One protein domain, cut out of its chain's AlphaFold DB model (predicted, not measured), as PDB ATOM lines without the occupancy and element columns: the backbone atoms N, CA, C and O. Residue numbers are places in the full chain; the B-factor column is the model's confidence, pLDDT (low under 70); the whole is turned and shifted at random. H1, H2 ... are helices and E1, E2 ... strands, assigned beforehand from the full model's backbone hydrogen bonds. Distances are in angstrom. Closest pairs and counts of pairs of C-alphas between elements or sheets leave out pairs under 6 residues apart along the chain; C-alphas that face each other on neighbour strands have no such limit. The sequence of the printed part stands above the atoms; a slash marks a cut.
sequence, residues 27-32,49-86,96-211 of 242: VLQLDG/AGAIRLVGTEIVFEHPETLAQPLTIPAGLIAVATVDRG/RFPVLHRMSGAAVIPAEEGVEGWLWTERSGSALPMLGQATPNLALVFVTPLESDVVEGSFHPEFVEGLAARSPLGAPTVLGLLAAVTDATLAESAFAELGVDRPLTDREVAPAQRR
ATOM      1  N   VAL A  27     -17.176 -56.724   5.967       94.94
ATOM      2  CA  VAL A  27     -16.899 -55.362   6.440       94.94
ATOM      3  C   VAL A  27     -15.393 -55.128   6.467       94.94
ATOM      4  O   VAL A  27     -14.671 -55.794   7.208       94.94
ATOM      5  N   LEU A  28     -14.930 -54.157   5.686       93.38
ATOM      6  CA  LEU A  28     -13.554 -53.674   5.670       93.38
ATOM      7  C   LEU A  28     -13.485 -52.392   6.502       93.38
ATOM      8  O   LEU A  28     -14.096 -51.386   6.149       93.38
ATOM      9  N   GLN A  29     -12.764 -52.426   7.619       93.69
ATOM     10  CA  GLN A  29     -12.580 -51.244   8.466       93.69
ATOM     11  C   GLN A  29     -11.566 -50.290   7.835       93.69
ATOM     12  O   GLN A  29     -10.515 -50.735   7.360       93.69
ATOM     13  N   LEU A  30     -11.875 -48.993   7.846       90.25
ATOM     14  CA  LEU A  30     -10.954 -47.957   7.391       90.25
ATOM     15  C   LEU A  30     -10.006 -47.546   8.523       90.25
ATOM     16  O   LEU A  30     -10.406 -47.451   9.685       90.25
ATOM     17  N   ASP A  31      -8.743 -47.311   8.181       82.88
ATOM     18  CA  ASP A  31      -7.768 -46.719   9.089       82.88
ATOM     19  C   ASP A  31      -8.029 -45.211   9.201       82.88
ATOM     20  O   ASP A  31      -8.083 -44.493   8.204       82.88
ATOM     21  N   GLY A  32      -8.198 -44.722  10.428       63.50
ATOM     22  CA  GLY A  32      -8.520 -43.320  10.703       63.50
ATOM     23  C   GLY A  32      -7.344 -42.377  10.776       63.50
ATOM     24  O   GLY A  32      -7.530 -41.224  11.163       63.50
ATOM     25  N   ALA A  49     -13.182 -45.168  11.995       72.06
ATOM     26  CA  ALA A  49     -12.891 -44.078  11.072       72.06
ATOM     27  C   ALA A  49     -13.751 -44.111   9.804       72.06
ATOM     28  O   ALA A  49     -13.762 -43.164   9.033       72.06
ATOM     29  N   GLY A  50     -14.462 -45.214   9.596       87.38
ATOM     30  CA  GLY A  50     -15.285 -45.502   8.442       87.38
ATOM     31  C   GLY A  50     -15.236 -46.993   8.136       87.38
ATOM     32  O   GLY A  50     -14.470 -47.747   8.746       87.38
ATOM     33  N   ALA A  51     -16.055 -47.431   7.192       93.50
ATOM     34  CA  ALA A  51     -16.087 -48.812   6.743       93.50
ATOM     35  C   ALA A  51     -16.479 -48.900   5.267       93.50
ATOM     36  O   ALA A  51     -17.212 -48.063   4.747       93.50
ATOM     37  N   ILE A  52     -16.011 -49.955   4.609       95.06
ATOM     38  CA  ILE A  52     -16.509 -50.396   3.307       95.06
ATOM     39  C   ILE A  52     -17.220 -51.723   3.538       95.06
ATOM     40  O   ILE A  52     -16.614 -52.682   4.017       95.06
ATOM     41  N   ARG A  53     -18.510 -51.784   3.225       95.69
ATOM     42  CA  ARG A  53     -19.350 -52.964   3.441       95.69
ATOM     43  C   ARG A  53     -19.746 -53.537   2.094       95.69
ATOM     44  O   ARG A  53     -20.353 -52.844   1.285       95.69
ATOM     45  N   LEU A  54     -19.410 -54.796   1.861       94.12
ATOM     46  CA  LEU A  54     -19.849 -55.545   0.694       94.12
ATOM     47  C   LEU A  54     -21.077 -56.355   1.113       94.12
ATOM     48  O   LEU A  54     -20.969 -57.262   1.943       94.12
ATOM     49  N   VAL A  55     -22.240 -56.004   0.567       91.44
ATOM     50  CA  VAL A  55     -23.537 -56.606   0.899       91.44
ATOM     51  C   VAL A  55     -24.198 -57.085  -0.389       91.44
ATOM     52  O   VAL A  55     -24.839 -56.329  -1.115       91.44
ATOM     53  N   GLY A  56     -24.044 -58.373  -0.694       88.06
ATOM     54  CA  GLY A  56     -24.602 -58.955  -1.916       88.06
ATOM     55  C   GLY A  56     -23.975 -58.341  -3.165       88.06
ATOM     56  O   GLY A  56     -22.801 -58.571  -3.426       88.06
ATOM     57  N   THR A  57     -24.756 -57.586  -3.940       89.06
ATOM     58  CA  THR A  57     -24.282 -56.890  -5.151       89.06
ATOM     59  C   THR A  57     -24.023 -55.403  -4.924       89.06
ATOM     60  O   THR A  57     -23.796 -54.683  -5.892       89.06
ATOM     61  N   GLU A  58     -24.085 -54.931  -3.682       94.00
ATOM     62  CA  GLU A  58     -23.876 -53.531  -3.320       94.00
ATOM     63  C   GLU A  58     -22.615 -53.360  -2.482       94.00
ATOM     64  O   GLU A  58     -22.210 -54.244  -1.718       94.00
ATOM     65  N   ILE A  59     -22.000 -52.194  -2.633       95.12
ATOM     66  CA  ILE A  59     -20.853 -51.760  -1.853       95.12
ATOM     67  C   ILE A  59     -21.225 -50.426  -1.225       95.12
ATOM     68  O   ILE A  59     -21.564 -49.472  -1.926       95.12
ATOM     69  N   VAL A  60     -21.180 -50.388   0.100       96.12
ATOM     70  CA  VAL A  60     -21.531 -49.222   0.905       96.12
ATOM     71  C   VAL A  60     -20.259 -48.656   1.511       96.12
ATOM     72  O   VAL A  60     -19.535 -49.360   2.217       96.12
ATOM     73  N   PHE A  61     -19.990 -47.385   1.242       95.44
ATOM     74  CA  PHE A  61     -18.879 -46.638   1.808       95.44
ATOM     75  C   PHE A  61     -19.398 -45.718   2.904       95.44
ATOM     76  O   PHE A  61     -20.324 -44.936   2.697       95.44
ATOM     77  N   GLU A  62     -18.759 -45.782   4.061       93.69
ATOM     78  CA  GLU A  62     -19.021 -44.921   5.204       93.69
ATOM     79  C   GLU A  62     -17.698 -44.264   5.602       93.69
ATOM     80  O   GLU A  62     -16.727 -44.955   5.903       93.69
ATOM     81  N   HIS A  63     -17.641 -42.932   5.597       90.38
ATOM     82  CA  HIS A  63     -16.493 -42.182   6.104       90.38
ATOM     83  C   HIS A  63     -16.963 -40.804   6.595       90.38
ATOM     84  O   HIS A  63     -17.263 -39.947   5.765       90.38
ATOM     85  N   PRO A  64     -17.039 -40.558   7.914       85.44
ATOM     86  CA  PRO A  64     -17.742 -39.407   8.485       85.44
ATOM     87  C   PRO A  64     -17.149 -38.046   8.096       85.44
ATOM     88  O   PRO A  64     -17.868 -37.051   8.099       85.44
ATOM     89  N   GLU A  65     -15.857 -37.980   7.758       83.31
ATOM     90  CA  GLU A  65     -15.202 -36.723   7.360       83.31
ATOM     91  C   GLU A  65     -15.322 -36.423   5.860       83.31
ATOM     92  O   GLU A  65     -15.058 -35.306   5.435       83.31
ATOM     93  N   THR A  66     -15.683 -37.411   5.038       86.88
ATOM     94  CA  THR A  66     -15.707 -37.268   3.567       86.88
ATOM     95  C   THR A  66     -17.123 -37.368   3.016       86.88
ATOM     96  O   THR A  66     -17.476 -36.679   2.062       86.88
ATOM     97  N   LEU A  67     -17.935 -38.221   3.633       90.38
ATOM     98  CA  LEU A  67     -19.295 -38.524   3.234       90.38
ATOM     99  C   LEU A  67     -20.273 -37.927   4.248       90.38
ATOM    100  O   LEU A  67     -20.185 -38.205   5.445       90.38
ATOM    101  N   ALA A  68     -21.227 -37.141   3.753       91.19
ATOM    102  CA  ALA A  68     -22.343 -36.622   4.539       91.19
ATOM    103  C   ALA A  68     -23.351 -37.729   4.880       91.19
ATOM    104  O   ALA A  68     -23.984 -37.712   5.936       91.19
ATOM    105  N   GLN A  69     -23.471 -38.718   3.995       93.00
ATOM    106  CA  GLN A  69     -24.259 -39.930   4.178       93.00
ATOM    107  C   GLN A  69     -23.588 -41.105   3.452       93.00
ATOM    108  O   GLN A  69     -22.783 -40.871   2.549       93.00
ATOM    109  N   PRO A  70     -23.893 -42.365   3.813       95.19
ATOM    110  CA  PRO A  70     -23.277 -43.518   3.167       95.19
ATOM    111  C   PRO A  70     -23.431 -43.482   1.641       95.19
ATOM    112  O   PRO A  70     -24.519 -43.229   1.121       95.19
ATOM    113  N   LEU A  71     -22.338 -43.742   0.927       95.75
ATOM    114  CA  LEU A  71     -22.343 -43.877  -0.527       95.75
ATOM    115  C   LEU A  71     -22.581 -45.346  -0.868       95.75
ATOM    116  O   LEU A  71     -21.721 -46.185  -0.608       95.75
ATOM    117  N   THR A  72     -23.720 -45.652  -1.478       95.81
ATOM    118  CA  THR A  72     -24.045 -47.004  -1.946       95.81
ATOM    119  C   THR A  72     -23.911 -47.066  -3.457       95.81
ATOM    120  O   THR A  72     -24.545 -46.290  -4.169       95.81
ATOM    121  N   ILE A  73     -23.110 -48.007  -3.956       95.75
ATOM    122  CA  ILE A  73     -22.963 -48.262  -5.392       95.75
ATOM    123  C   ILE A  73     -23.110 -49.755  -5.697       95.75
ATOM    124  O   ILE A  73     -22.780 -50.599  -4.856       95.75
ATOM    125  N   PRO A  74     -23.554 -50.122  -6.908       95.06
ATOM    126  CA  PRO A  74     -23.538 -51.513  -7.328       95.06
ATOM    127  C   PRO A  74     -22.093 -51.988  -7.536       95.06
ATOM    128  O   PRO A  74     -21.275 -51.289  -8.129       95.06
ATOM    129  N   ALA A  75     -21.783 -53.217  -7.124       92.50
ATOM    130  CA  ALA A  75     -20.466 -53.833  -7.303       92.50
ATOM    131  C   ALA A  75     -20.036 -53.884  -8.781       92.50
ATOM    132  O   ALA A  75     -18.856 -53.737  -9.085       92.50
ATOM    133  N   GLY A  76     -20.998 -54.006  -9.705       93.62
ATOM    134  CA  GLY A  76     -20.752 -53.954 -11.152       93.62
ATOM    135  C   GLY A  76     -20.255 -52.599 -11.674       93.62
ATOM    136  O   GLY A  76     -19.809 -52.527 -12.816       93.62
ATOM    137  N   LEU A  77     -20.306 -51.536 -10.861       94.56
ATOM    138  CA  LEU A  77     -19.706 -50.241 -11.185       94.56
ATOM    139  C   LEU A  77     -18.188 -50.234 -10.968       94.56
ATOM    140  O   LEU A  77     -17.513 -49.357 -11.498       94.56
ATOM    141  N   ILE A  78     -17.627 -51.193 -10.225       94.81
ATOM    142  CA  ILE A  78     -16.180 -51.301 -10.025       94.81
ATOM    143  C   ILE A  78     -15.555 -52.001 -11.230       94.81
ATOM    144  O   ILE A  78     -15.794 -53.179 -11.482       94.81
ATOM    145  N   ALA A  79     -14.713 -51.276 -11.962       92.25
ATOM    146  CA  ALA A  79     -13.925 -51.836 -13.053       92.25
ATOM    147  C   ALA A  79     -12.721 -52.618 -12.522       92.25
ATOM    148  O   ALA A  79     -12.393 -53.685 -13.044       92.25
ATOM    149  N   VAL A  80     -12.027 -52.056 -11.532       94.38
ATOM    150  CA  VAL A  80     -10.821 -52.618 -10.916       94.38
ATOM    151  C   VAL A  80     -10.812 -52.257  -9.440       94.38
ATOM    152  O   VAL A  80     -11.035 -51.101  -9.080       94.38
ATOM    153  N   ALA A  81     -10.495 -53.238  -8.607       94.44
ATOM    154  CA  ALA A  81      -9.970 -53.032  -7.271       94.44
ATOM    155  C   ALA A  81      -8.511 -53.489  -7.268       94.44
ATOM    156  O   ALA A  81      -8.181 -54.511  -7.866       94.44
ATOM    157  N   THR A  82      -7.628 -52.744  -6.615       93.50
ATOM    158  CA  THR A  82      -6.261 -53.201  -6.387       93.50
ATOM    159  C   THR A  82      -5.859 -52.906  -4.951       93.50
ATOM    160  O   THR A  82      -6.159 -51.839  -4.405       93.50
ATOM    161  N   VAL A  83      -5.227 -53.889  -4.321       93.12
ATOM    162  CA  VAL A  83      -4.835 -53.838  -2.916       93.12
ATOM    163  C   VAL A  83      -3.322 -53.920  -2.826       93.12
ATOM    164  O   VAL A  83      -2.692 -54.831  -3.357       93.12
ATOM    165  N   ASP A  84      -2.730 -52.968  -2.119       88.88
ATOM    166  CA  ASP A  84      -1.310 -52.970  -1.812       88.88
ATOM    167  C   ASP A  84      -1.101 -53.483  -0.385       88.88
ATOM    168  O   ASP A  84      -1.308 -52.772   0.596       88.88
ATOM    169  N   ARG A  85      -0.632 -54.727  -0.251       80.62
ATOM    170  CA  ARG A  85      -0.297 -55.326   1.055       80.62
ATOM    171  C   ARG A  85       0.936 -54.703   1.729       80.62
ATOM    172  O   ARG A  85       1.372 -55.196   2.767       80.62
ATOM    173  N   GLY A  86       1.516 -53.648   1.159       63.75
ATOM    174  CA  GLY A  86       2.749 -53.039   1.635       63.75
ATOM    175  C   GLY A  86       3.951 -53.863   1.203       63.75
ATOM    176  O   GLY A  86       4.741 -54.305   2.043       63.75
ATOM    177  N   ARG A  96       2.009 -45.628  -5.118       86.62
ATOM    178  CA  ARG A  96       1.124 -46.784  -4.953       86.62
ATOM    179  C   ARG A  96       0.162 -46.903  -6.123       86.62
ATOM    180  O   ARG A  96      -0.245 -45.907  -6.723       86.62
ATOM    181  N   PHE A  97      -0.218 -48.149  -6.400       88.00
ATOM    182  CA  PHE A  97      -1.131 -48.529  -7.480       88.00
ATOM    183  C   PHE A  97      -0.594 -48.099  -8.857       88.00
ATOM    184  O   PHE A  97      -1.075 -47.122  -9.440       88.00
ATOM    185  N   PRO A  98       0.446 -48.792  -9.360       85.62
ATOM    186  CA  PRO A  98       1.032 -48.470 -10.653       85.62
ATOM    187  C   PRO A  98       0.007 -48.685 -11.766       85.62
ATOM    188  O   PRO A  98      -0.633 -49.735 -11.838       85.62
ATOM    189  N   VAL A  99      -0.109 -47.708 -12.659       83.44
ATOM    190  CA  VAL A  99      -0.868 -47.833 -13.905       83.44
ATOM    191  C   VAL A  99       0.048 -48.481 -14.935       83.44
ATOM    192  O   VAL A  99       1.016 -47.869 -15.395       83.44
ATOM    193  N   LEU A 100      -0.226 -49.740 -15.263       81.56
ATOM    194  CA  LEU A 100       0.612 -50.528 -16.162       81.56
ATOM    195  C   LEU A 100       0.239 -50.300 -17.627       81.56
ATOM    196  O   LEU A 100      -0.942 -50.253 -17.990       81.56
ATOM    197  N   HIS A 101       1.258 -50.226 -18.482       72.06
ATOM    198  CA  HIS A 101       1.061 -50.178 -19.924       72.06
ATOM    199  C   HIS A 101       0.689 -51.558 -20.478       72.06
ATOM    200  O   HIS A 101       1.184 -52.597 -20.025       72.06
ATOM    201  N   ARG A 102      -0.168 -51.590 -21.497       67.75
ATOM    202  CA  ARG A 102      -0.571 -52.837 -22.153       67.75
ATOM    203  C   ARG A 102       0.157 -53.028 -23.476       67.75
ATOM    204  O   ARG A 102       0.148 -52.156 -24.331       67.75
ATOM    205  N   MET A 103       0.721 -54.217 -23.689       58.41
ATOM    206  CA  MET A 103       1.304 -54.584 -24.987       58.41
ATOM    207  C   MET A 103       0.226 -54.951 -26.015       58.41
ATOM    208  O   MET A 103       0.423 -54.752 -27.210       58.41
ATOM    209  N   SER A 104      -0.898 -55.541 -25.576       54.47
ATOM    210  CA  SER A 104      -2.044 -55.904 -26.430       54.47
ATOM    211  C   SER A 104      -3.304 -56.267 -25.612       54.47
ATOM    212  O   SER A 104      -3.349 -56.110 -24.389       54.47
ATOM    213  N   GLY A 105      -4.349 -56.778 -26.281       54.31
ATOM    214  CA  GLY A 105      -5.674 -57.153 -25.750       54.31
ATOM    215  C   GLY A 105      -5.721 -57.903 -24.401       54.31
ATOM    216  O   GLY A 105      -6.672 -57.700 -23.650       54.31
ATOM    217  N   ALA A 106      -4.691 -58.674 -24.047       55.16
ATOM    218  CA  ALA A 106      -4.567 -59.323 -22.734       55.16
ATOM    219  C   ALA A 106      -3.143 -59.294 -22.140       55.16
ATOM    220  O   ALA A 106      -2.958 -59.687 -20.994       55.16
ATOM    221  N   ALA A 107      -2.136 -58.839 -22.895       56.28
ATOM    222  CA  ALA A 107      -0.753 -58.793 -22.426       56.28
ATOM    223  C   ALA A 107      -0.468 -57.454 -21.729       56.28
ATOM    224  O   ALA A 107      -0.579 -56.394 -22.353       56.28
ATOM    225  N   VAL A 108      -0.107 -57.515 -20.449       58.00
ATOM    226  CA  VAL A 108       0.262 -56.364 -19.609       58.00
ATOM    227  C   VAL A 108       1.780 -56.362 -19.435       58.00
ATOM    228  O   VAL A 108       2.364 -57.423 -19.216       58.00
ATOM    229  N   ILE A 109       2.416 -55.195 -19.557       59.66
ATOM    230  CA  ILE A 109       3.846 -55.047 -19.269       59.66
ATOM    231  C   ILE A 109       4.037 -55.151 -17.749       59.66
ATOM    232  O   ILE A 109       3.315 -54.472 -17.013       59.66
ATOM    233  N   PRO A 110       4.973 -55.981 -17.253       59.69
ATOM    234  CA  PRO A 110       5.290 -56.035 -15.831       59.69
ATOM    235  C   PRO A 110       5.643 -54.650 -15.269       59.69
ATOM    236  O   PRO A 110       6.174 -53.788 -15.974       59.69
ATOM    237  N   ALA A 111       5.378 -54.434 -13.979       59.09
ATOM    238  CA  ALA A 111       5.656 -53.157 -13.315       59.09
ATOM    239  C   ALA A 111       7.145 -52.768 -13.383       59.09
ATOM    240  O   ALA A 111       7.496 -51.594 -13.341       59.09
ATOM    241  N   GLU A 112       8.028 -53.747 -13.537       56.25
ATOM    242  CA  GLU A 112       9.468 -53.568 -13.684       56.25
ATOM    243  C   GLU A 112       9.870 -52.935 -15.034       56.25
ATOM    244  O   GLU A 112      10.972 -52.401 -15.152       56.25
ATOM    245  N   GLU A 113       8.989 -52.957 -16.042       54.75
ATOM    246  CA  GLU A 113       9.294 -52.561 -17.425       54.75
ATOM    247  C   GLU A 113       8.404 -51.425 -17.973       54.75
ATOM    248  O   GLU A 113       8.795 -50.767 -18.938       54.75
ATOM    249  N   GLY A 114       7.232 -51.142 -17.382       61.50
ATOM    250  CA  GLY A 114       6.266 -50.213 -17.995       61.50
ATOM    251  C   GLY A 114       5.196 -49.623 -17.076       61.50
ATOM    252  O   GLY A 114       4.006 -49.798 -17.344       61.50
ATOM    253  N   VAL A 115       5.602 -48.889 -16.034       71.50
ATOM    254  CA  VAL A 115       4.697 -48.013 -15.259       71.50
ATOM    255  C   VAL A 115       4.538 -46.674 -15.979       71.50
ATOM    256  O   VAL A 115       5.528 -45.977 -16.218       71.50
ATOM    257  N   GLU A 116       3.298 -46.318 -16.319       72.69
ATOM    258  CA  GLU A 116       2.960 -45.021 -16.922       72.69
ATOM    259  C   GLU A 116       2.830 -43.916 -15.866       72.69
ATOM    260  O   GLU A 116       3.197 -42.781 -16.136       72.69
ATOM    261  N   GLY A 117       2.364 -44.263 -14.665       77.12
ATOM    262  CA  GLY A 117       2.213 -43.359 -13.525       77.12
ATOM    263  C   GLY A 117       1.621 -44.093 -12.320       77.12
ATOM    264  O   GLY A 117       1.385 -45.304 -12.378       77.12
ATOM    265  N   TRP A 118       1.355 -43.372 -11.233       85.50
ATOM    266  CA  TRP A 118       0.808 -43.932  -9.991       85.50
ATOM    267  C   TRP A 118      -0.515 -43.256  -9.641       85.50
ATOM    268  O   TRP A 118      -0.675 -42.064  -9.888       85.50
ATOM    269  N   LEU A 119      -1.469 -43.971  -9.035       87.00
ATOM    270  CA  LEU A 119      -2.685 -43.308  -8.530       87.00
ATOM    271  C   LEU A 119      -2.433 -42.504  -7.250       87.00
ATOM    272  O   LEU A 119      -3.234 -41.632  -6.907       87.00
ATOM    273  N   TRP A 120      -1.353 -42.802  -6.530       87.75
ATOM    274  CA  TRP A 120      -0.977 -42.103  -5.310       87.75
ATOM    275  C   TRP A 120       0.541 -42.032  -5.170       87.75
ATOM    276  O   TRP A 120       1.230 -43.008  -5.443       87.75
ATOM    277  N   THR A 121       1.058 -40.904  -4.697       84.38
ATOM    278  CA  THR A 121       2.451 -40.741  -4.252       84.38
ATOM    279  C   THR A 121       2.453 -39.919  -2.970       84.38
ATOM    280  O   THR A 121       1.545 -39.117  -2.741       84.38
ATOM    281  N   GLU A 122       3.485 -40.070  -2.146       80.38
ATOM    282  CA  GLU A 122       3.624 -39.250  -0.938       80.38
ATOM    283  C   GLU A 122       3.863 -37.769  -1.280       80.38
ATOM    284  O   GLU A 122       3.380 -36.879  -0.582       80.38
ATOM    285  N   ARG A 123       4.553 -37.497  -2.395       77.31
ATOM    286  CA  ARG A 123       4.975 -36.149  -2.800       77.31
ATOM    287  C   ARG A 123       3.931 -35.363  -3.580       77.31
ATOM    288  O   ARG A 123       3.743 -34.178  -3.318       77.31
ATOM    289  N   SER A 124       3.292 -35.999  -4.557       69.44
ATOM    290  CA  SER A 124       2.363 -35.343  -5.488       69.44
ATOM    291  C   SER A 124       0.895 -35.593  -5.125       69.44
ATOM    292  O   SER A 124      -0.002 -35.061  -5.776       69.44
ATOM    293  N   GLY A 125       0.631 -36.373  -4.070       81.81
ATOM    294  CA  GLY A 125      -0.713 -36.660  -3.579       81.81
ATOM    295  C   GLY A 125      -1.432 -37.729  -4.401       81.81
ATOM    296  O   GLY A 125      -0.813 -38.680  -4.884       81.81
ATOM    297  N   SER A 126      -2.755 -37.600  -4.526       84.12
ATOM    298  CA  SER A 126      -3.622 -38.603  -5.147       84.12
ATOM    299  C   SER A 126      -4.236 -38.144  -6.474       84.12
ATOM    300  O   SER A 126      -4.713 -37.018  -6.603       84.12
ATOM    301  N   ALA A 127      -4.303 -39.057  -7.446       83.88
ATOM    302  CA  ALA A 127      -5.062 -38.878  -8.689       83.88
ATOM    303  C   ALA A 127      -6.579 -39.010  -8.480       83.88
ATOM    304  O   ALA A 127      -7.375 -38.514  -9.275       83.88
ATOM    305  N   LEU A 128      -6.974 -39.736  -7.433       88.44
ATOM    306  CA  LEU A 128      -8.358 -40.043  -7.103       88.44
ATOM    307  C   LEU A 128      -8.719 -39.495  -5.713       88.44
ATOM    308  O   LEU A 128      -7.835 -39.331  -4.865       88.44
ATOM    309  N   PRO A 129     -10.008 -39.224  -5.454       89.88
ATOM    310  CA  PRO A 129     -10.484 -38.837  -4.129       89.88
ATOM    311  C   PRO A 129     -10.147 -39.895  -3.068       89.88
ATOM    312  O   PRO A 129     -10.303 -41.094  -3.303       89.88
ATOM    313  N   MET A 130      -9.690 -39.446  -1.898       89.69
ATOM    314  CA  MET A 130      -9.338 -40.310  -0.769       89.69
ATOM    315  C   MET A 130     -10.448 -40.326   0.287       89.69
ATOM    316  O   MET A 130     -10.980 -39.278   0.652       89.69
ATOM    317  N   LEU A 131     -10.760 -41.517   0.798       89.75
ATOM    318  CA  LEU A 131     -11.541 -41.717   2.014       89.75
ATOM    319  C   LEU A 131     -10.581 -41.666   3.206       89.75
ATOM    320  O   LEU A 131      -9.857 -42.627   3.476       89.75
ATOM    321  N   GLY A 132     -10.555 -40.516   3.875       84.25
ATOM    322  CA  GLY A 132      -9.629 -40.234   4.970       84.25
ATOM    323  C   GLY A 132      -8.266 -39.715   4.511       84.25
ATOM    324  O   GLY A 132      -8.040 -39.426   3.337       84.25
ATOM    325  N   GLN A 133      -7.362 -39.551   5.478       80.38
ATOM    326  CA  GLN A 133      -6.052 -38.903   5.290       80.38
ATOM    327  C   GLN A 133      -4.866 -39.872   5.411       80.38
ATOM    328  O   GLN A 133      -3.715 -39.478   5.239       80.38
ATOM    329  N   ALA A 134      -5.121 -41.135   5.758       84.69
ATOM    330  CA  ALA A 134      -4.078 -42.145   5.882       84.69
ATOM    331  C   ALA A 134      -3.543 -42.569   4.504       84.69
ATOM    332  O   ALA A 134      -4.238 -42.476   3.492       84.69
ATOM    333  N   THR A 135      -2.305 -43.069   4.469       87.62
ATOM    334  CA  THR A 135      -1.702 -43.620   3.251       87.62
ATOM    335  C   THR A 135      -2.574 -44.754   2.698       87.62
ATOM    336  O   THR A 135      -2.784 -45.746   3.402       87.62
ATOM    337  N   PRO A 136      -3.079 -44.649   1.457       90.06
ATOM    338  CA  PRO A 136      -4.038 -45.605   0.934       90.06
ATOM    339  C   PRO A 136      -3.352 -46.924   0.580       90.06
ATOM    340  O   PRO A 136      -2.253 -46.944   0.034       90.06
ATOM    341  N   ASN A 137      -4.030 -48.031   0.855       92.25
ATOM    342  CA  ASN A 137      -3.617 -49.387   0.480       92.25
ATOM    343  C   ASN A 137      -4.714 -50.139  -0.300       92.25
ATOM    344  O   ASN A 137      -4.520 -51.290  -0.678       92.25
ATOM    345  N   LEU A 138      -5.834 -49.474  -0.592       94.50
ATOM    346  CA  LEU A 138      -6.883 -49.910  -1.504       94.50
ATOM    347  C   LEU A 138      -7.158 -48.803  -2.531       94.50
ATOM    348  O   LEU A 138      -7.369 -47.647  -2.159       94.50
ATOM    349  N   ALA A 139      -7.217 -49.174  -3.807       95.38
ATOM    350  CA  ALA A 139      -7.700 -48.320  -4.883       95.38
ATOM    351  C   ALA A 139      -8.851 -48.998  -5.628       95.38
ATOM    352  O   ALA A 139      -8.752 -50.162  -6.014       95.38
ATOM    353  N   LEU A 140      -9.927 -48.249  -5.848       95.75
ATOM    354  CA  LEU A 140     -11.100 -48.653  -6.610       95.75
ATOM    355  C   LEU A 140     -11.260 -47.711  -7.797       95.75
ATOM    356  O   LEU A 140     -11.290 -46.496  -7.615       95.75
ATOM    357  N   VAL A 141     -11.392 -48.260  -8.998       94.75
ATOM    358  CA  VAL A 141     -11.651 -47.500 -10.227       94.75
ATOM    359  C   VAL A 141     -13.006 -47.908 -10.776       94.75
ATOM    360  O   VAL A 141     -13.308 -49.101 -10.875       94.75
ATOM    361  N   PHE A 142     -13.829 -46.923 -11.120       93.94
ATOM    362  CA  PHE A 142     -15.178 -47.154 -11.615       93.94
ATOM    363  C   PHE A 142     -15.205 -47.310 -13.137       93.94
ATOM    364  O   PHE A 142     -14.390 -46.732 -13.854       93.94
ATOM    365  N   VAL A 143     -16.159 -48.097 -13.639       91.56
ATOM    366  CA  VAL A 143     -16.394 -48.288 -15.082       91.56
ATOM    367  C   VAL A 143     -16.794 -46.966 -15.742       91.56
ATOM    368  O   VAL A 143     -16.383 -46.676 -16.865       91.56
ATOM    369  N   THR A 144     -17.575 -46.159 -15.029       90.62
ATOM    370  CA  THR A 144     -17.973 -44.800 -15.396       90.62
ATOM    371  C   THR A 144     -17.838 -43.894 -14.173       90.62
ATOM    372  O   THR A 144     -17.934 -44.393 -13.050       90.62
ATOM    373  N   PRO A 145     -17.636 -42.575 -14.349       90.75
ATOM    374  CA  PRO A 145     -17.688 -41.651 -13.222       90.75
ATOM    375  C   PRO A 145     -19.015 -41.767 -12.464       90.75
ATOM    376  O   PRO A 145     -20.045 -42.066 -13.073       90.75
ATOM    377  N   LEU A 146     -18.997 -41.493 -11.159       91.56
ATOM    378  CA  LEU A 146     -20.236 -41.304 -10.403       91.56
ATOM    379  C   LEU A 146     -21.010 -40.110 -10.965       91.56
ATOM    380  O   LEU A 146     -20.416 -39.092 -11.329       91.56
ATOM    381  N   GLU A 147     -22.331 -40.246 -11.015       90.44
ATOM    382  CA  GLU A 147     -23.229 -39.175 -11.441       90.44
ATOM    383  C   GLU A 147     -23.188 -38.009 -10.448       90.44
ATOM    384  O   GLU A 147     -23.041 -38.217  -9.241       90.44
ATOM    385  N   SER A 148     -23.330 -36.779 -10.948       88.19
ATOM    386  CA  SER A 148     -23.237 -35.568 -10.124       88.19
ATOM    387  C   SER A 148     -24.231 -35.577  -8.963       88.19
ATOM    388  O   SER A 148     -23.829 -35.275  -7.846       88.19
ATOM    389  N   ASP A 149     -25.463 -36.045  -9.182       90.81
ATOM    390  CA  ASP A 149     -26.490 -36.153  -8.138       90.81
ATOM    391  C   ASP A 149     -26.070 -37.098  -6.998       90.81
ATOM    392  O   ASP A 149     -26.317 -36.825  -5.823       90.81
ATOM    393  N   VAL A 150     -25.389 -38.203  -7.328       92.81
ATOM    394  CA  VAL A 150     -24.851 -39.145  -6.331       92.81
ATOM    395  C   VAL A 150     -23.701 -38.499  -5.562       92.81
ATOM    396  O   VAL A 150     -23.604 -38.647  -4.345       92.81
ATOM    397  N   VAL A 151     -22.828 -37.760  -6.252       91.94
ATOM    398  CA  VAL A 151     -21.693 -37.079  -5.617       91.94
ATOM    399  C   VAL A 151     -22.175 -35.969  -4.678       91.94
ATOM    400  O   VAL A 151     -21.773 -35.938  -3.519       91.94
ATOM    401  N   GLU A 152     -23.066 -35.097  -5.142       92.44
ATOM    402  CA  GLU A 152     -23.634 -33.995  -4.355       92.44
ATOM    403  C   GLU A 152     -24.505 -34.494  -3.197       92.44
ATOM    404  O   GLU A 152     -24.518 -33.891  -2.127       92.44
ATOM    405  N   GLY A 153     -25.201 -35.617  -3.385       93.00
ATOM    406  CA  GLY A 153     -26.019 -36.225  -2.345       93.00
ATOM    407  C   GLY A 153     -25.214 -36.950  -1.266       93.00
ATOM    408  O   GLY A 153     -25.648 -36.979  -0.118       93.00
ATOM    409  N   SER A 154     -24.080 -37.576  -1.596       94.06
ATOM    410  CA  SER A 154     -23.347 -38.437  -0.652       94.06
ATOM    411  C   SER A 154     -22.135 -37.778   0.005       94.06
ATOM    412  O   SER A 154     -21.806 -38.124   1.141       94.06
ATOM    413  N   PHE A 155     -21.454 -36.851  -0.667       93.19
ATOM    414  CA  PHE A 155     -20.238 -36.217  -0.150       93.19
ATOM    415  C   PHE A 155     -20.557 -34.927   0.607       93.19
ATOM    416  O   PHE A 155     -21.558 -34.267   0.338       93.19
ATOM    417  N   HIS A 156     -19.696 -34.548   1.556       90.62
ATOM    418  CA  HIS A 156     -19.831 -33.233   2.189       90.62
ATOM    419  C   HIS A 156     -19.641 -32.106   1.156       90.62
ATOM    420  O   HIS A 156     -18.758 -32.227   0.300       90.62
ATOM    421  N   PRO A 157     -20.415 -31.005   1.224       89.94
ATOM    422  CA  PRO A 157     -20.370 -29.938   0.222       89.94
ATOM    423  C   PRO A 157     -18.970 -29.361  -0.016       89.94
ATOM    424  O   PRO A 157     -18.562 -29.194  -1.163       89.94
ATOM    425  N   GLU A 158     -18.180 -29.145   1.039       85.88
ATOM    426  CA  GLU A 158     -16.806 -28.644   0.932       85.88
ATOM    427  C   GLU A 158     -15.883 -29.597   0.157       85.88
ATOM    428  O   GLU A 158     -14.954 -29.174  -0.536       85.88
ATOM    429  N   PHE A 159     -16.154 -30.903   0.230       85.25
ATOM    430  CA  PHE A 159     -15.420 -31.903  -0.529       85.25
ATOM    431  C   PHE A 159     -15.800 -31.848  -2.010       85.25
ATOM    432  O   PHE A 159     -14.923 -31.908  -2.877       85.25
ATOM    433  N   VAL A 160     -17.094 -31.689  -2.302       86.94
ATOM    434  CA  VAL A 160     -17.627 -31.547  -3.665       86.94
ATOM    435  C   VAL A 160     -17.082 -30.289  -4.339       86.94
ATOM    436  O   VAL A 160     -16.605 -30.369  -5.472       86.94
ATOM    437  N   GLU A 161     -17.053 -29.155  -3.639       83.56
ATOM    438  CA  GLU A 161     -16.437 -27.914  -4.128       83.56
ATOM    439  C   GLU A 161     -14.956 -28.120  -4.465       83.56
ATOM    440  O   GLU A 161     -14.485 -27.722  -5.534       83.56
ATOM    441  N   GLY A 162     -14.222 -28.821  -3.594       81.06
ATOM    442  CA  GLY A 162     -12.833 -29.188  -3.844       81.06
ATOM    443  C   GLY A 162     -12.657 -30.064  -5.089       81.06
ATOM    444  O   GLY A 162     -11.690 -29.880  -5.832       81.06
ATOM    445  N   LEU A 163     -13.569 -31.010  -5.341       81.75
ATOM    446  CA  LEU A 163     -13.566 -31.834  -6.557       81.75
ATOM    447  C   LEU A 163     -13.834 -30.993  -7.806       81.75
ATOM    448  O   LEU A 163     -13.103 -31.112  -8.790       81.75
ATOM    449  N   ALA A 164     -14.854 -30.140  -7.760       79.88
ATOM    450  CA  ALA A 164     -15.236 -29.259  -8.855       79.88
ATOM    451  C   ALA A 164     -14.099 -28.296  -9.230       79.88
ATOM    452  O   ALA A 164     -13.793 -28.145 -10.410       79.88
ATOM    453  N   ALA A 165     -13.398 -27.730  -8.242       77.06
ATOM    454  CA  ALA A 165     -12.270 -26.822  -8.460       77.06
ATOM    455  C   ALA A 165     -11.073 -27.477  -9.176       77.06
ATOM    456  O   ALA A 165     -10.313 -26.795  -9.861       77.06
ATOM    457  N   ARG A 166     -10.895 -28.797  -9.027       72.81
ATOM    458  CA  ARG A 166      -9.848 -29.567  -9.727       72.81
ATOM    459  C   ARG A 166     -10.300 -30.088 -11.092       72.81
ATOM    460  O   ARG A 166      -9.474 -30.570 -11.863       72.81
ATOM    461  N   SER A 167     -11.595 -30.016 -11.384       70.31
ATOM    462  CA  SER A 167     -12.170 -30.493 -12.635       70.31
ATOM    463  C   SER A 167     -12.020 -29.438 -13.735       70.31
ATOM    464  O   SER A 167     -12.459 -28.303 -13.549       70.31
ATOM    465  N   PRO A 168     -11.493 -29.789 -14.925       69.06
ATOM    466  CA  PRO A 168     -11.411 -28.863 -16.060       69.06
ATOM    467  C   PRO A 168     -12.768 -28.296 -16.502       69.06
ATOM    468  O   PRO A 168     -12.820 -27.250 -17.141       69.06
ATOM    469  N   LEU A 169     -13.857 -29.004 -16.190       74.12
ATOM    470  CA  LEU A 169     -15.226 -28.634 -16.554       74.12
ATOM    471  C   LEU A 169     -15.978 -27.935 -15.412       74.12
ATOM    472  O   LEU A 169     -17.151 -27.614 -15.576       74.12
ATOM    473  N   GLY A 170     -15.345 -27.740 -14.250       73.12
ATOM    474  CA  GLY A 170     -15.986 -27.162 -13.065       73.12
ATOM    475  C   GLY A 170     -17.082 -28.036 -12.442       73.12
ATOM    476  O   GLY A 170     -17.760 -27.585 -11.527       73.12
ATOM    477  N   ALA A 171     -17.262 -29.270 -12.923       78.62
ATOM    478  CA  ALA A 171     -18.230 -30.231 -12.401       78.62
ATOM    479  C   ALA A 171     -17.522 -31.303 -11.553       78.62
ATOM    480  O   ALA A 171     -16.470 -31.808 -11.977       78.62
ATOM    481  N   PRO A 172     -18.071 -31.690 -10.387       81.81
ATOM    482  CA  PRO A 172     -17.464 -32.707  -9.542       81.81
ATOM    483  C   PRO A 172     -17.461 -34.050 -10.278       81.81
ATOM    484  O   PRO A 172     -18.488 -34.522 -10.755       81.81
ATOM    485  N   THR A 173     -16.281 -34.654 -10.414       83.56
ATOM    486  CA  THR A 173     -16.110 -35.926 -11.124       83.56
ATOM    487  C   THR A 173     -15.374 -36.913 -10.231       83.56
ATOM    488  O   THR A 173     -14.240 -36.659  -9.821       83.56
ATOM    489  N   VAL A 174     -16.003 -38.057  -9.949       88.69
ATOM    490  CA  VAL A 174     -15.420 -39.139  -9.141       88.69
ATOM    491  C   VAL A 174     -15.276 -40.380 -10.013       88.69
ATOM    492  O   VAL A 174     -16.252 -41.064 -10.306       88.69
ATOM    493  N   LEU A 175     -14.048 -40.661 -10.445       90.25
ATOM    494  CA  LEU A 175     -13.708 -41.797 -11.319       90.25
ATOM    495  C   LEU A 175     -13.295 -43.058 -10.542       90.25
ATOM    496  O   LEU A 175     -13.044 -44.110 -11.125       90.25
ATOM    497  N   GLY A 176     -13.192 -42.940  -9.226       92.94
ATOM    498  CA  GLY A 176     -12.725 -43.983  -8.334       92.94
ATOM    499  C   GLY A 176     -12.497 -43.428  -6.936       92.94
ATOM    500  O   GLY A 176     -12.684 -42.234  -6.708       92.94
ATOM    501  N   LEU A 177     -12.089 -44.289  -6.011       94.62
ATOM    502  CA  LEU A 177     -11.817 -43.946  -4.619       94.62
ATOM    503  C   LEU A 177     -10.541 -44.639  -4.147       94.62
ATOM    504  O   LEU A 177     -10.276 -45.789  -4.497       94.62
ATOM    505  N   LEU A 178      -9.775 -43.947  -3.314       93.62
ATOM    506  CA  LEU A 178      -8.662 -44.519  -2.565       93.62
ATOM    507  C   LEU A 178      -9.042 -44.614  -1.095       93.62
ATOM    508  O   LEU A 178      -9.700 -43.722  -0.565       93.62
ATOM    509  N   ALA A 179      -8.593 -45.664  -0.422       93.12
ATOM    510  CA  ALA A 179      -8.834 -45.839   1.000       93.12
ATOM    511  C   ALA A 179      -7.657 -46.540   1.678       93.12
ATOM    512  O   ALA A 179      -6.919 -47.310   1.057       93.12
ATOM    513  N   ALA A 180      -7.504 -46.289   2.973       91.62
ATOM    514  CA  ALA A 180      -6.650 -47.080   3.843       91.62
ATOM    515  C   ALA A 180      -7.530 -48.086   4.594       91.62
ATOM    516  O   ALA A 180      -8.318 -47.699   5.449       91.62
ATOM    517  N   VAL A 181      -7.435 -49.369   4.260       92.81
ATOM    518  CA  VAL A 181      -8.107 -50.462   4.970       92.81
ATOM    519  C   VAL A 181      -7.182 -51.062   6.026       92.81
ATOM    520  O   VAL A 181      -5.980 -51.215   5.807       92.81
ATOM    521  N   THR A 182      -7.744 -51.449   7.170       90.94
ATOM    522  CA  THR A 182      -6.976 -52.072   8.261       90.94
ATOM    523  C   THR A 182      -6.477 -53.473   7.892       90.94
ATOM    524  O   THR A 182      -5.358 -53.841   8.241       90.94
ATOM    525  N   ASP A 183      -7.291 -54.255   7.176       91.25
ATOM    526  CA  ASP A 183      -6.956 -55.621   6.759       91.25
ATOM    527  C   ASP A 183      -6.910 -55.726   5.230       91.25
ATOM    528  O   ASP A 183      -7.920 -55.947   4.558       91.25
ATOM    529  N   ALA A 184      -5.705 -55.565   4.679       92.06
ATOM    530  CA  ALA A 184      -5.458 -55.688   3.245       92.06
ATOM    531  C   ALA A 184      -5.682 -57.124   2.729       92.06
ATOM    532  O   ALA A 184      -6.086 -57.316   1.586       92.06
ATOM    533  N   THR A 185      -5.468 -58.150   3.562       92.81
ATOM    534  CA  THR A 185      -5.652 -59.549   3.137       92.81
ATOM    535  C   THR A 185      -7.131 -59.866   2.961       92.81
ATOM    536  O   THR A 185      -7.524 -60.500   1.977       92.81
ATOM    537  N   LEU A 186      -7.958 -59.388   3.894       93.44
ATOM    538  CA  LEU A 186      -9.407 -59.492   3.806       93.44
ATOM    539  C   LEU A 186      -9.947 -58.700   2.614       93.44
ATOM    540  O   LEU A 186     -10.769 -59.234   1.873       93.44
ATOM    541  N   ALA A 187      -9.471 -57.468   2.407       93.56
ATOM    542  CA  ALA A 187      -9.890 -56.643   1.276       93.56
ATOM    543  C   ALA A 187      -9.603 -57.326  -0.066       93.56
ATOM    544  O   ALA A 187     -10.504 -57.445  -0.891       93.56
ATOM    545  N   GLU A 188      -8.388 -57.842  -0.260       93.88
ATOM    546  CA  GLU A 188      -8.024 -58.554  -1.489       93.88
ATOM    547  C   GLU A 188      -8.905 -59.783  -1.706       93.88
ATOM    548  O   GLU A 188      -9.485 -59.943  -2.773       93.88
ATOM    549  N   SER A 189      -9.095 -60.604  -0.668       93.56
ATOM    550  CA  SER A 189      -9.961 -61.786  -0.756       93.56
ATOM    551  C   SER A 189     -11.396 -61.407  -1.139       93.56
ATOM    552  O   SER A 189     -12.017 -62.071  -1.965       93.56
ATOM    553  N   ALA A 190     -11.914 -60.313  -0.578       93.31
ATOM    554  CA  ALA A 190     -13.267 -59.838  -0.829       93.31
ATOM    555  C   ALA A 190     -13.454 -59.321  -2.267       93.31
ATOM    556  O   ALA A 190     -14.442 -59.655  -2.920       93.31
ATOM    557  N   PHE A 191     -12.499 -58.556  -2.798       93.50
ATOM    558  CA  PHE A 191     -12.555 -58.066  -4.180       93.50
ATOM    559  C   PHE A 191     -12.204 -59.143  -5.218       93.50
ATOM    560  O   PHE A 191     -12.715 -59.100  -6.342       93.50
ATOM    561  N   ALA A 192     -11.410 -60.147  -4.840       92.56
ATOM    562  CA  ALA A 192     -11.186 -61.343  -5.641       92.56
ATOM    563  C   ALA A 192     -12.462 -62.194  -5.752       92.56
ATOM    564  O   ALA A 192     -12.788 -62.644  -6.851       92.56
ATOM    565  N   GLU A 193     -13.237 -62.353  -4.668       90.75
ATOM    566  CA  GLU A 193     -14.560 -63.008  -4.702       90.75
ATOM    567  C   GLU A 193     -15.536 -62.285  -5.657       90.75
ATOM    568  O   GLU A 193     -16.361 -62.935  -6.300       90.75
ATOM    569  N   LEU A 194     -15.409 -60.961  -5.809       89.00
ATOM    570  CA  LEU A 194     -16.176 -60.158  -6.772       89.00
ATOM    571  C   LEU A 194     -15.627 -60.200  -8.213       89.00
ATOM    572  O   LEU A 194     -16.277 -59.692  -9.125       89.00
ATOM    573  N   GLY A 195     -14.443 -60.778  -8.438       90.19
ATOM    574  CA  GLY A 195     -13.803 -60.851  -9.756       90.19
ATOM    575  C   GLY A 195     -13.257 -59.518 -10.281       90.19
ATOM    576  O   GLY A 195     -13.020 -59.391 -11.483       90.19
ATOM    577  N   VAL A 196     -13.065 -58.527  -9.403       91.62
ATOM    578  CA  VAL A 196     -12.574 -57.183  -9.762       91.62
ATOM    579  C   VAL A 196     -11.152 -56.908  -9.275       91.62
ATOM    580  O   VAL A 196     -10.577 -55.895  -9.672       91.62
ATOM    581  N   ASP A 197     -10.573 -57.796  -8.460       90.75
ATOM    582  CA  ASP A 197      -9.158 -57.740  -8.078       90.75
ATOM    583  C   ASP A 197      -8.264 -58.115  -9.268       90.75
ATOM    584  O   ASP A 197      -8.164 -59.279  -9.666       90.75
ATOM    585  N   ARG A 198      -7.667 -57.103  -9.899       87.19
ATOM    586  CA  ARG A 198      -6.798 -57.276 -11.066       87.19
ATOM    587  C   ARG A 198      -5.817 -56.109 -11.199       87.19
ATOM    588  O   ARG A 198      -6.078 -55.033 -10.665       87.19
ATOM    589  N   PRO A 199      -4.696 -56.289 -11.923       84.56
ATOM    590  CA  PRO A 199      -3.741 -55.209 -12.139       84.56
ATOM    591  C   PRO A 199      -4.400 -53.998 -12.802       84.56
ATOM    592  O   PRO A 199      -5.183 -54.149 -13.741       84.56
ATOM    593  N   LEU A 200      -4.055 -52.804 -12.325       85.75
ATOM    594  CA  LEU A 200      -4.522 -51.552 -12.903       85.75
ATOM    595  C   LEU A 200      -3.779 -51.262 -14.209       85.75
ATOM    596  O   LEU A 200      -2.547 -51.279 -14.246       85.75
ATOM    597  N   THR A 201      -4.519 -50.972 -15.278       83.44
ATOM    598  CA  THR A 201      -3.930 -50.709 -16.593       83.44
ATOM    599  C   THR A 201      -4.416 -49.399 -17.203       83.44
ATOM    600  O   THR A 201      -5.388 -48.791 -16.753       83.44
ATOM    601  N   ASP A 202      -3.764 -48.989 -18.288       78.06
ATOM    602  CA  ASP A 202      -4.176 -47.868 -19.143       78.06
ATOM    603  C   ASP A 202      -5.599 -47.985 -19.736       78.06
ATOM    604  O   ASP A 202      -6.138 -46.998 -20.242       78.06
ATOM    605  N   ARG A 203      -6.239 -49.162 -19.662       82.31
ATOM    606  CA  ARG A 203      -7.643 -49.358 -20.052       82.31
ATOM    607  C   ARG A 203      -8.598 -48.682 -19.079       82.31
ATOM    608  O   ARG A 203      -9.614 -48.138 -19.505       82.31
ATOM    609  N   GLU A 204      -8.307 -48.782 -17.790       83.31
ATOM    610  CA  GLU A 204      -9.166 -48.263 -16.729       83.31
ATOM    611  C   GLU A 204      -8.855 -46.808 -16.380       83.31
ATOM    612  O   GLU A 204      -9.692 -46.127 -15.797       83.31
ATOM    613  N   VAL A 205      -7.684 -46.311 -16.784       77.38
ATOM    614  CA  VAL A 205      -7.290 -44.911 -16.603       77.38
ATOM    615  C   VAL A 205      -7.229 -44.220 -17.966       77.38
ATOM    616  O   VAL A 205      -6.263 -44.348 -18.721       77.38
ATOM    617  N   ALA A 206      -8.278 -43.467 -18.303       69.75
ATOM    618  CA  ALA A 206      -8.421 -42.838 -19.613       69.75
ATOM    619  C   ALA A 206      -7.277 -41.840 -19.911       69.75
ATOM    620  O   ALA A 206      -6.745 -41.219 -18.989       69.75
ATOM    621  N   PRO A 207      -6.921 -41.594 -21.193       67.69
ATOM    622  CA  PRO A 207      -5.809 -40.705 -21.566       67.69
ATOM    623  C   PRO A 207      -5.841 -39.311 -20.919       67.69
ATOM    624  O   PRO A 207      -4.794 -38.749 -20.614       67.69
ATOM    625  N   ALA A 208      -7.034 -38.746 -20.705       65.56
ATOM    626  CA  ALA A 208      -7.184 -37.447 -20.054       65.56
ATOM    627  C   ALA A 208      -6.798 -37.490 -18.565       65.56
ATOM    628  O   ALA A 208      -6.144 -36.572 -18.086       65.56
ATOM    629  N   GLN A 209      -7.135 -38.574 -17.858       66.62
ATOM    630  CA  GLN A 209      -6.757 -38.782 -16.456       66.62
ATOM    631  C   GLN A 209      -5.257 -39.037 -16.312       66.62
ATOM    632  O   GLN A 209      -4.642 -38.572 -15.358       66.62
ATOM    633  N   ARG A 210      -4.654 -39.722 -17.292       69.31
ATOM    634  CA  ARG A 210      -3.225 -40.061 -17.283       69.31
ATOM    635  C   ARG A 210      -2.310 -38.836 -17.240       69.31
ATOM    636  O   ARG A 210      -1.272 -38.878 -16.602       69.31
ATOM    637  N   ARG A 211      -2.741 -37.709 -17.816       65.94
ATOM    638  CA  ARG A 211      -2.019 -36.419 -17.758       65.94
ATOM    639  C   ARG A 211      -1.948 -35.798 -16.360       65.94
ATOM    640  O   ARG A 211      -1.170 -34.871 -16.158       65.94
TER     641      ARG A 211
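AT A GLANCE: This is residues 27 to 32, 49 to 86 and 96 to 211 of the 242 residues of an uncharacterized protein of uncultured Solirubrobacteraceae bacterium (UniProt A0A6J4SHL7). A small sheet, E5 E8 E9, makes the middle; the sheet E1 E2 E3 E4 lies loosely over one of its faces with strands crossed, and the hairpin E6 and E7 over the other. H3 closes one side of the gap between the two sheets, near E1 and E5, while H1 is near E4, with H2 beyond it, and H4 is by E7. The printed part has 160 residues with nine named strands and four named helices, in the order E1 E2 E3 E4 E5 E6 E7 E8 H1 H2 E9 H3 H4; the three sheets, ordered as written, are antiparallel. The class is mixed, helices and strands, with under half of the residues in named elements. The whole is compact, with a radius of gyration of the C-alphas of 15.1 A and spans of 41 by 36 by 29 A.

IN THESE COORDINATES: E1, residues 27 to 29, begins at C-alpha 27 (-16.899, -55.362, 6.440). E2 is residues 51 to 55, E3 58 to 62, 13.1 A long, and E4 71 to 74. E5 is residues 78 to 83, 13.6 A, E6 96 to 100, E7 115 to 121, 13.4 A, and E8 138 to 142, 13.4 A. H1 is residues 148 to 154, H2 157 to 166, 14.5 A, E9 176 to 179, and H3 184 to 193, 14.1 A. H4, residues 207 to 210, ends at C-alpha 210 (-3.225, -40.061, -17.283).

HOW THE PARTS SIT: In the largest sheet, N 28 and O 52 of E1 and E2 are 2.8 A apart, within hydrogen-bond range. E2 E3 E4 is a meander, each strand the antiparallel neighbour of the one before; N 53 and O 60 are 2.8 A apart, and N 59 and O 73 2.8 A. Between E5 and E8, N 82 and O 139 are 2.9 A apart; between E8 and E9, N 140 and O 177 2.8 A. H3 is on one face of this sheet, making two layers, helix and sheet, at a height over the sheet of 8.5 A. It lies over E5, along the strands only just, at 29 degrees on the local plane. The closest C-alphas of E1 and H3, Leu 28 and Ala 187, are 6.4 A apart. In the hairpin E6 and E7, N 99 and O 117 are 2.8 A apart; the closest C-alphas of E6 and E8, Phe 97 and Ala 139, are 7.1 A apart. H1 only grazes the sheet E1 E2 E3 E4, with residues 150 to 154. H1 and H2 are close but not clearly touching, the closest C-alphas being Glu 152 and Val 160, 6.5 A. The closest C-alphas of E7 and H4, Gly 117 and Arg 210, are 7.4 A apart. In H1, H2 and H3 every O i to N i+4 pair is within hydrogen-bond range; H4 is too short for one.

THE WHOLE: The C-alphas farthest apart, Ala 68 and Met 103, are 41.9 A apart. Residues 33 to 48 and 87 to 95 are not printed, with C-alpha gaps of 4.5 A and 9.2 A. The links E6 to E7, E7 to E8 and H3 to H4 are long. The mean pLDDT of the printed part is 84.6; 23 residues are under 70, among them 102 to 114 and 206 to 211.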